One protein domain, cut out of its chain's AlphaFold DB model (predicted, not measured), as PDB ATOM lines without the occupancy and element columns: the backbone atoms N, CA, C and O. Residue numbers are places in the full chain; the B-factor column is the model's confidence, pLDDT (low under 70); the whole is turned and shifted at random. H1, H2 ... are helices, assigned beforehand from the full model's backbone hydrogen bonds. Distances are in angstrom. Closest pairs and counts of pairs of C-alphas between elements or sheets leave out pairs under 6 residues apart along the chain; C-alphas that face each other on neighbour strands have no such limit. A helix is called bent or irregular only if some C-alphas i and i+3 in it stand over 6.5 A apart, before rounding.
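AT A GLANCE: This is residues 253 to 304 of the 304 residues of a protein of Trifolium subterraneum (UniProt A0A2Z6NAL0). A small hairpin of two short helices, H1 and H2, makes one end of the model, and a longer helix, H3, is set off from it as a separate arm, joined to it by the link of residues 280 to 286. H3 packs on neither helix, and residues 294 to 304, of which 294 to 302 belong to H3, stick out as the far end of the arm. The printed part has 52 residues, with three named helices in the order H1, H2, H3 and no named strand, and its class is all helix. The whole is only just loose, close to extended, with a radius of gyration of the C-alphas of 14.6 A and spans of 42 by 21 by 21 A.

IN THESE COORDINATES: H1 is residues 258 to 268, with C-alpha 258 at (-33.619, 9.649, 7.753), and measures 15.3 A from first to last C-alpha. H2 is residues 270 to 279 and measures 14.2 A. H3, residues 287 to 302, measures 23.5 A and ends with C-alpha 302 at (-26.013, 38.221, -6.381). H3 is irregular, but only just: C-alphas 288 and 291 are 6.7 A apart.

HOW THE PARTS SIT: H1 and H2 form a helical hairpin over a tight link of one residue, Asp 269. They touch, and their closest C-alphas, those of Leu 266 and Ala 273, are 5.7 A apart. They run opposite ways at a steep tilt of 45 degrees. H3 is apart from H1 and from H2. In H1 and H2 every O i to N i+4 pair is within hydrogen-bond range; in H3, 10 of 12 are.

THE WHOLE: The two C-alphas farthest apart, those of Asn 255 and Ala 303, are 43.8 A apart. The printed part has no cut and ends at Ser 304, the chain's last residue. The link from H2 to H3, with 7 residues, is short. Mean pLDDT of the printed part is 83.5; residues 253 to 256 and 303 to 304 are under 70.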
ATOM      1  N   MET A 253     -31.887   0.285   6.841       51.78
ATOM      2  CA  MET A 253     -32.350   1.645   7.143       51.78
ATOM      3  C   MET A 253     -33.707   1.981   6.495       51.78
ATOM      4  O   MET A 253     -34.117   3.134   6.476       51.78
ATOM      5  N   LEU A 254     -34.407   0.995   5.926       52.47
ATOM      6  CA  LEU A 254     -35.603   1.224   5.098       52.47
ATOM      7  C   LEU A 254     -36.926   1.354   5.872       52.47
ATOM      8  O   LEU A 254     -37.971   1.494   5.243       52.47
ATOM      9  N   ASN A 255     -36.906   1.325   7.205       59.81
ATOM     10  CA  ASN A 255     -38.143   1.307   7.994       59.81
ATOM     11  C   ASN A 255     -38.456   2.635   8.696       59.81
ATOM     12  O   ASN A 255     -39.555   2.785   9.224       59.81
ATOM     13  N   GLU A 256     -37.522   3.587   8.701       67.38
ATOM     14  CA  GLU A 256     -37.625   4.817   9.488       67.38
ATOM     15  C   GLU A 256     -37.137   6.035   8.691       67.38
ATOM     16  O   GLU A 256     -36.284   5.898   7.808       67.38
ATOM     17  N   PRO A 257     -37.689   7.232   8.957       78.25
ATOM     18  CA  PRO A 257     -37.247   8.459   8.307       78.25
ATOM     19  C   PRO A 257     -35.761   8.726   8.598       78.25
ATOM     20  O   PRO A 257     -35.249   8.385   9.665       78.25
ATOM     21  N   LEU A 258     -35.058   9.356   7.648       79.12
ATOM     22  CA  LEU A 258     -33.619   9.649   7.753       79.12
ATOM     23  C   LEU A 258     -33.283  10.393   9.053       79.12
ATOM     24  O   LEU A 258     -32.240  10.154   9.653       79.12
ATOM     25  N   GLU A 259     -34.181  11.274   9.482       84.12
ATOM     26  CA  GLU A 259     -34.104  12.040  10.718       84.12
ATOM     27  C   GLU A 259     -34.043  11.140  11.953       84.12
ATOM     28  O   GLU A 259     -33.238  11.390  12.846       84.12
ATOM     29  N   GLU A 260     -34.859  10.085  12.004       84.31
ATOM     30  CA  GLU A 260     -34.892   9.155  13.135       84.31
ATOM     31  C   GLU A 260     -33.626   8.302  13.174       84.31
ATOM     32  O   GLU A 260     -33.035   8.117  14.236       84.31
ATOM     33  N   ILE A 261     -33.144   7.864  12.011       82.00
ATOM     34  CA  ILE A 261     -31.928   7.054  11.932       82.00
ATOM     35  C   ILE A 261     -30.695   7.884  12.278       82.00
ATOM     36  O   ILE A 261     -29.838   7.439  13.039       82.00
ATOM     37  N   MET A 262     -30.612   9.109  11.757       85.50
ATOM     38  CA  MET A 262     -29.555  10.039  12.144       85.50
ATOM     39  C   MET A 262     -29.659  10.416  13.618       85.50
ATOM     40  O   MET A 262     -28.626  10.548  14.260       85.50
ATOM     41  N   GLY A 263     -30.871  10.543  14.165       87.00
ATOM     42  CA  GLY A 263     -31.099  10.760  15.593       87.00
ATOM     43  C   GLY A 263     -30.529   9.627  16.445       87.00
ATOM     44  O   GLY A 263     -29.722   9.888  17.332       87.00
ATOM     45  N   LYS A 264     -30.868   8.374  16.115       86.25
ATOM     46  CA  LYS A 264     -30.340   7.172  16.785       86.25
ATOM     47  C   LYS A 264     -28.821   7.077  16.664       86.25
ATOM     48  O   LYS A 264     -28.134   6.860  17.654       86.25
ATOM     49  N   LEU A 265     -28.278   7.318  15.470       86.75
ATOM     50  CA  LEU A 265     -26.836   7.269  15.235       86.75
ATOM     51  C   LEU A 265     -26.088   8.387  15.972       86.75
ATOM     52  O   LEU A 265     -25.000   8.152  16.476       86.75
ATOM     53  N   LEU A 266     -26.659   9.590  16.066       89.00
ATOM     54  CA  LEU A 266     -26.090  10.688  16.856       89.00
ATOM     55  C   LEU A 266     -26.121  10.402  18.363       89.00
ATOM     56  O   LEU A 266     -25.249  10.894  19.078       89.00
ATOM     57  N   GLU A 267     -27.109   9.639  18.837       90.81
ATOM     58  CA  GLU A 267     -27.230   9.220  20.237       90.81
ATOM     59  C   GLU A 267     -26.250   8.088  20.593       90.81
ATOM     60  O   GLU A 267     -25.650   8.118  21.668       90.81
ATOM     61  N   GLU A 268     -26.038   7.129  19.686       92.19
ATOM     62  CA  GLU A 268     -25.099   6.013  19.871       92.19
ATOM     63  C   GLU A 268     -23.635   6.411  19.610       92.19
ATOM     64  O   GLU A 268     -22.764   6.167  20.446       92.19
ATOM     65  N   ASP A 269     -23.355   7.014  18.450       89.19
ATOM     66  CA  ASP A 269     -22.015   7.415  18.014       89.19
ATOM     67  C   ASP A 269     -22.056   8.635  17.074       89.19
ATOM     68  O   ASP A 269     -22.121   8.550  15.838       89.19
ATOM     69  N   ALA A 270     -21.919   9.817  17.677       88.50
ATOM     70  CA  ALA A 270     -21.861  11.079  16.951       88.50
ATOM     71  C   ALA A 270     -20.685  11.177  15.953       88.50
ATOM     72  O   ALA A 270     -20.777  11.924  14.970       88.50
ATOM     73  N   ALA A 271     -19.585  10.442  16.161       88.81
ATOM     74  CA  ALA A 271     -18.445  10.454  15.246       88.81
ATOM     75  C   ALA A 271     -18.748   9.642  13.981       88.81
ATOM     76  O   ALA A 271     -18.481  10.119  12.873       88.81
ATOM     77  N   ALA A 272     -19.373   8.471  14.126       87.50
ATOM     78  CA  ALA A 272     -19.858   7.682  12.995       87.50
ATOM     79  C   ALA A 272     -20.923   8.442  12.186       87.50
ATOM     80  O   ALA A 272     -20.861   8.467  10.954       87.50
ATOM     81  N   ALA A 273     -21.850   9.129  12.867       90.12
ATOM     82  CA  ALA A 273     -22.835  10.002  12.225       90.12
ATOM     83  C   ALA A 273     -22.171  11.107  11.389       90.12
ATOM     84  O   ALA A 273     -22.543  11.334  10.236       90.12
ATOM     85  N   SER A 274     -21.153  11.766  11.946       87.19
ATOM     86  CA  SER A 274     -20.432  12.848  11.268       87.19
ATOM     87  C   SER A 274     -19.658  12.349  10.043       87.19
ATOM     88  O   SER A 274     -19.756  12.952   8.978       87.19
ATOM     89  N   GLN A 275     -18.962  11.212  10.153       89.50
ATOM     90  CA  GLN A 275     -18.252  10.594   9.025       89.50
ATOM     91  C   GLN A 275     -19.208  10.151   7.914       89.50
ATOM     92  O   GLN A 275     -18.890  10.275   6.732       89.50
ATOM     93  N   LEU A 276     -20.387   9.629   8.266       86.94
ATOM     94  CA  LEU A 276     -21.400   9.251   7.284       86.94
ATOM     95  C   LEU A 276     -21.887  10.472   6.499       86.94
ATOM     96  O   LEU A 276     -21.973  10.405   5.273       86.94
ATOM     97  N   LEU A 277     -22.180  11.574   7.191       88.75
ATOM     98  CA  LEU A 277     -22.584  12.827   6.560       88.75
ATOM     99  C   LEU A 277     -21.469  13.370   5.658       88.75
ATOM    100  O   LEU A 277     -21.726  13.649   4.489       88.75
ATOM    101  N   GLU A 278     -20.226  13.404   6.140       86.44
ATOM    102  CA  GLU A 278     -19.062  13.857   5.370       86.44
ATOM    103  C   GLU A 278     -18.843  13.017   4.103       86.44
ATOM    104  O   GLU A 278     -18.743  13.562   3.003       86.44
ATOM    105  N   ASN A 279     -18.888  11.686   4.223       86.94
ATOM    106  CA  ASN A 279     -18.792  10.757   3.091       86.94
ATOM    107  C   ASN A 279     -19.902  10.965   2.047       86.94
ATOM    108  O   ASN A 279     -19.766  10.544   0.896       86.94
ATOM    109  N   LYS A 280     -21.024  11.575   2.443       82.00
ATOM    110  CA  LYS A 280     -22.155  11.912   1.569       82.00
ATOM    111  C   LYS A 280     -22.190  13.389   1.169       82.00
ATOM    112  O   LYS A 280     -23.105  13.780   0.450       82.00
ATOM    113  N   GLY A 281     -21.207  14.191   1.581       86.25
ATOM    114  CA  GLY A 281     -21.161  15.630   1.314       86.25
ATOM    115  C   GLY A 281     -22.257  16.422   2.035       86.25
ATOM    116  O   GLY A 281     -22.661  17.481   1.563       86.25
ATOM    117  N   LEU A 282     -22.766  15.896   3.148       88.19
ATOM    118  CA  LEU A 282     -23.772  16.517   4.000       88.19
ATOM    119  C   LEU A 282     -23.119  17.010   5.294       88.19
ATOM    120  O   LEU A 282     -22.108  16.475   5.740       88.19
ATOM    121  N   ILE A 283     -23.714  18.027   5.913       86.94
ATOM    122  CA  ILE A 283     -23.283  18.557   7.211       86.94
ATOM    123  C   ILE A 283     -24.505  18.809   8.092       86.94
ATOM    124  O   ILE A 283     -25.562  19.203   7.596       86.94
ATOM    125  N   LEU A 284     -24.365  18.593   9.401       88.19
ATOM    126  CA  LEU A 284     -25.388  18.965  10.374       88.19
ATOM    127  C   LEU A 284     -25.205  20.443  10.734       88.19
ATOM    128  O   LEU A 284     -24.121  20.844  11.159       88.19
ATOM    129  N   LEU A 285     -26.249  21.255  10.575       88.06
ATOM    130  CA  LEU A 285     -26.198  22.684  10.872       88.06
ATOM    131  C   LEU A 285     -27.230  23.035  11.952       88.06
ATOM    132  O   LEU A 285     -28.403  22.688  11.798       88.06
ATOM    133  N   PRO A 286     -26.840  23.741  13.029       88.12
ATOM    134  CA  PRO A 286     -27.801  24.298  13.969       88.12
ATOM    135  C   PRO A 286     -28.811  25.190  13.242       88.12
ATOM    136  O   PRO A 286     -28.418  26.053  12.460       88.12
ATOM    137  N   ILE A 287     -30.100  25.025  13.542       88.25
ATOM    138  CA  ILE A 287     -31.191  25.765  12.879       88.25
ATOM    139  C   ILE A 287     -30.967  27.284  12.961       88.25
ATOM    140  O   ILE A 287     -31.198  27.991  11.988       88.25
ATOM    141  N   ALA A 288     -30.421  27.776  14.078       92.00
ATOM    142  CA  ALA A 288     -30.100  29.192  14.267       92.00
ATOM    143  C   ALA A 288     -29.087  29.754  13.248       92.00
ATOM    144  O   ALA A 288     -29.086  30.953  13.007       92.00
ATOM    145  N   LEU A 289     -28.233  28.909  12.662       91.19
ATOM    146  CA  LEU A 289     -27.223  29.302  11.672       91.19
ATOM    147  C   LEU A 289     -27.680  29.062  10.227       91.19
ATOM    148  O   LEU A 289     -27.000  29.488   9.293       91.19
ATOM    149  N   ALA A 290     -28.806  28.374  10.023       89.44
ATOM    150  CA  ALA A 290     -29.309  28.060   8.690       89.44
ATOM    151  C   ALA A 290     -29.724  29.326   7.928       89.44
ATOM    152  O   ALA A 290     -29.372  29.481   6.759       89.44
ATOM    153  N   ASP A 291     -30.407  30.253   8.601       89.56
ATOM    154  CA  ASP A 291     -30.880  31.497   7.987       89.56
ATOM    155  C   ASP A 291     -29.725  32.432   7.602       89.56
ATOM    156  O   ASP A 291     -29.741  33.008   6.513       89.56
ATOM    157  N   ASP A 292     -28.695  32.536   8.446       90.62
ATOM    158  CA  ASP A 292     -27.507  33.361   8.191       90.62
ATOM    159  C   ASP A 292     -26.693  32.826   7.007       90.62
ATOM    160  O   ASP A 292     -26.262  33.585   6.135       90.62
ATOM    161  N   LEU A 293     -26.516  31.503   6.940       87.81
ATOM    162  CA  LEU A 293     -25.809  30.849   5.843       87.81
ATOM    163  C   LEU A 293     -26.590  31.010   4.531       87.81
ATOM    164  O   LEU A 293     -26.008  31.375   3.509       87.81
ATOM    165  N   ASN A 294     -27.912  30.825   4.562       86.06
ATOM    166  CA  ASN A 294     -28.769  31.037   3.398       86.06
ATOM    167  C   ASN A 294     -28.698  32.484   2.888       86.06
ATOM    168  O   ASN A 294     -28.572  32.697   1.680       86.06
ATOM    169  N   GLN A 295     -28.712  33.474   3.785       88.88
ATOM    170  CA  GLN A 295     -28.528  34.884   3.422       88.88
ATOM    171  C   GLN A 295     -27.141  35.145   2.822       88.88
ATOM    172  O   GLN A 295     -27.034  35.801   1.784       88.88
ATOM    173  N   ALA A 296     -26.078  34.595   3.414       87.81
ATOM    174  CA  ALA A 296     -24.717  34.739   2.903       87.81
ATOM    175  C   ALA A 296     -24.555  34.124   1.501       87.81
ATOM    176  O   ALA A 296     -23.971  34.754   0.619       87.81
ATOM    177  N   ILE A 297     -25.125  32.937   1.260       88.19
ATOM    178  CA  ILE A 297     -25.145  32.298  -0.065       88.19
ATOM    179  C   ILE A 297     -25.922  33.154  -1.073       88.19
ATOM    180  O   ILE A 297     -25.473  33.321  -2.208       88.19
ATOM    181  N   GLN A 298     -27.070  33.718  -0.687       86.81
ATOM    182  CA  GLN A 298     -27.856  34.591  -1.564       86.81
ATOM    183  C   GLN A 298     -27.088  35.858  -1.953       86.81
ATOM    184  O   GLN A 298     -27.064  36.210  -3.131       86.81
ATOM    185  N   LEU A 299     -26.418  36.507  -0.997       88.19
ATOM    186  CA  LEU A 299     -25.573  37.672  -1.265       88.19
ATOM    187  C   LEU A 299     -24.396  37.324  -2.183       88.19
ATOM    188  O   LEU A 299     -24.091  38.077  -3.106       88.19
ATOM    189  N   TRP A 300     -23.766  36.167  -1.975       81.44
ATOM    190  CA  TRP A 300     -22.644  35.720  -2.800       81.44
ATOM    191  C   TRP A 300     -23.068  35.422  -4.246       81.44
ATOM    192  O   TRP A 300     -22.365  35.780  -5.186       81.44
ATOM    193  N   ASN A 301     -24.262  34.854  -4.437       76.75
ATOM    194  CA  ASN A 301     -24.825  34.587  -5.762       76.75
ATOM    195  C   ASN A 301     -25.305  35.849  -6.499       76.75
ATOM    196  O   ASN A 301     -25.380  35.832  -7.724       76.75
ATOM    197  N   GLN A 302     -25.634  36.930  -5.785       74.56
ATOM    198  CA  GLN A 302     -26.013  38.221  -6.381       74.56
ATOM    199  C   GLN A 302     -24.804  39.078  -6.795       74.56
ATOM    200  O   GLN A 302     -24.965  40.028  -7.556       74.56
ATOM    201  N   ALA A 303     -23.608  38.765  -6.290       64.06
ATOM    202  CA  ALA A 303     -22.381  39.522  -6.543       64.06
ATOM    203  C   ALA A 303     -21.556  39.020  -7.752       64.06
ATOM    204  O   ALA A 303     -20.505  39.598  -8.039       64.06
ATOM    205  N   SER A 304     -22.009  37.968  -8.449       53.66
ATOM    206  CA  SER A 304     -21.396  37.406  -9.671       53.66
ATOM    207  C   SER A 304     -22.240  37.669 -10.912       53.66
ATOM    208  O   SER A 304     -21.625  37.581 -12.002       53.66
TER     209      SER A 304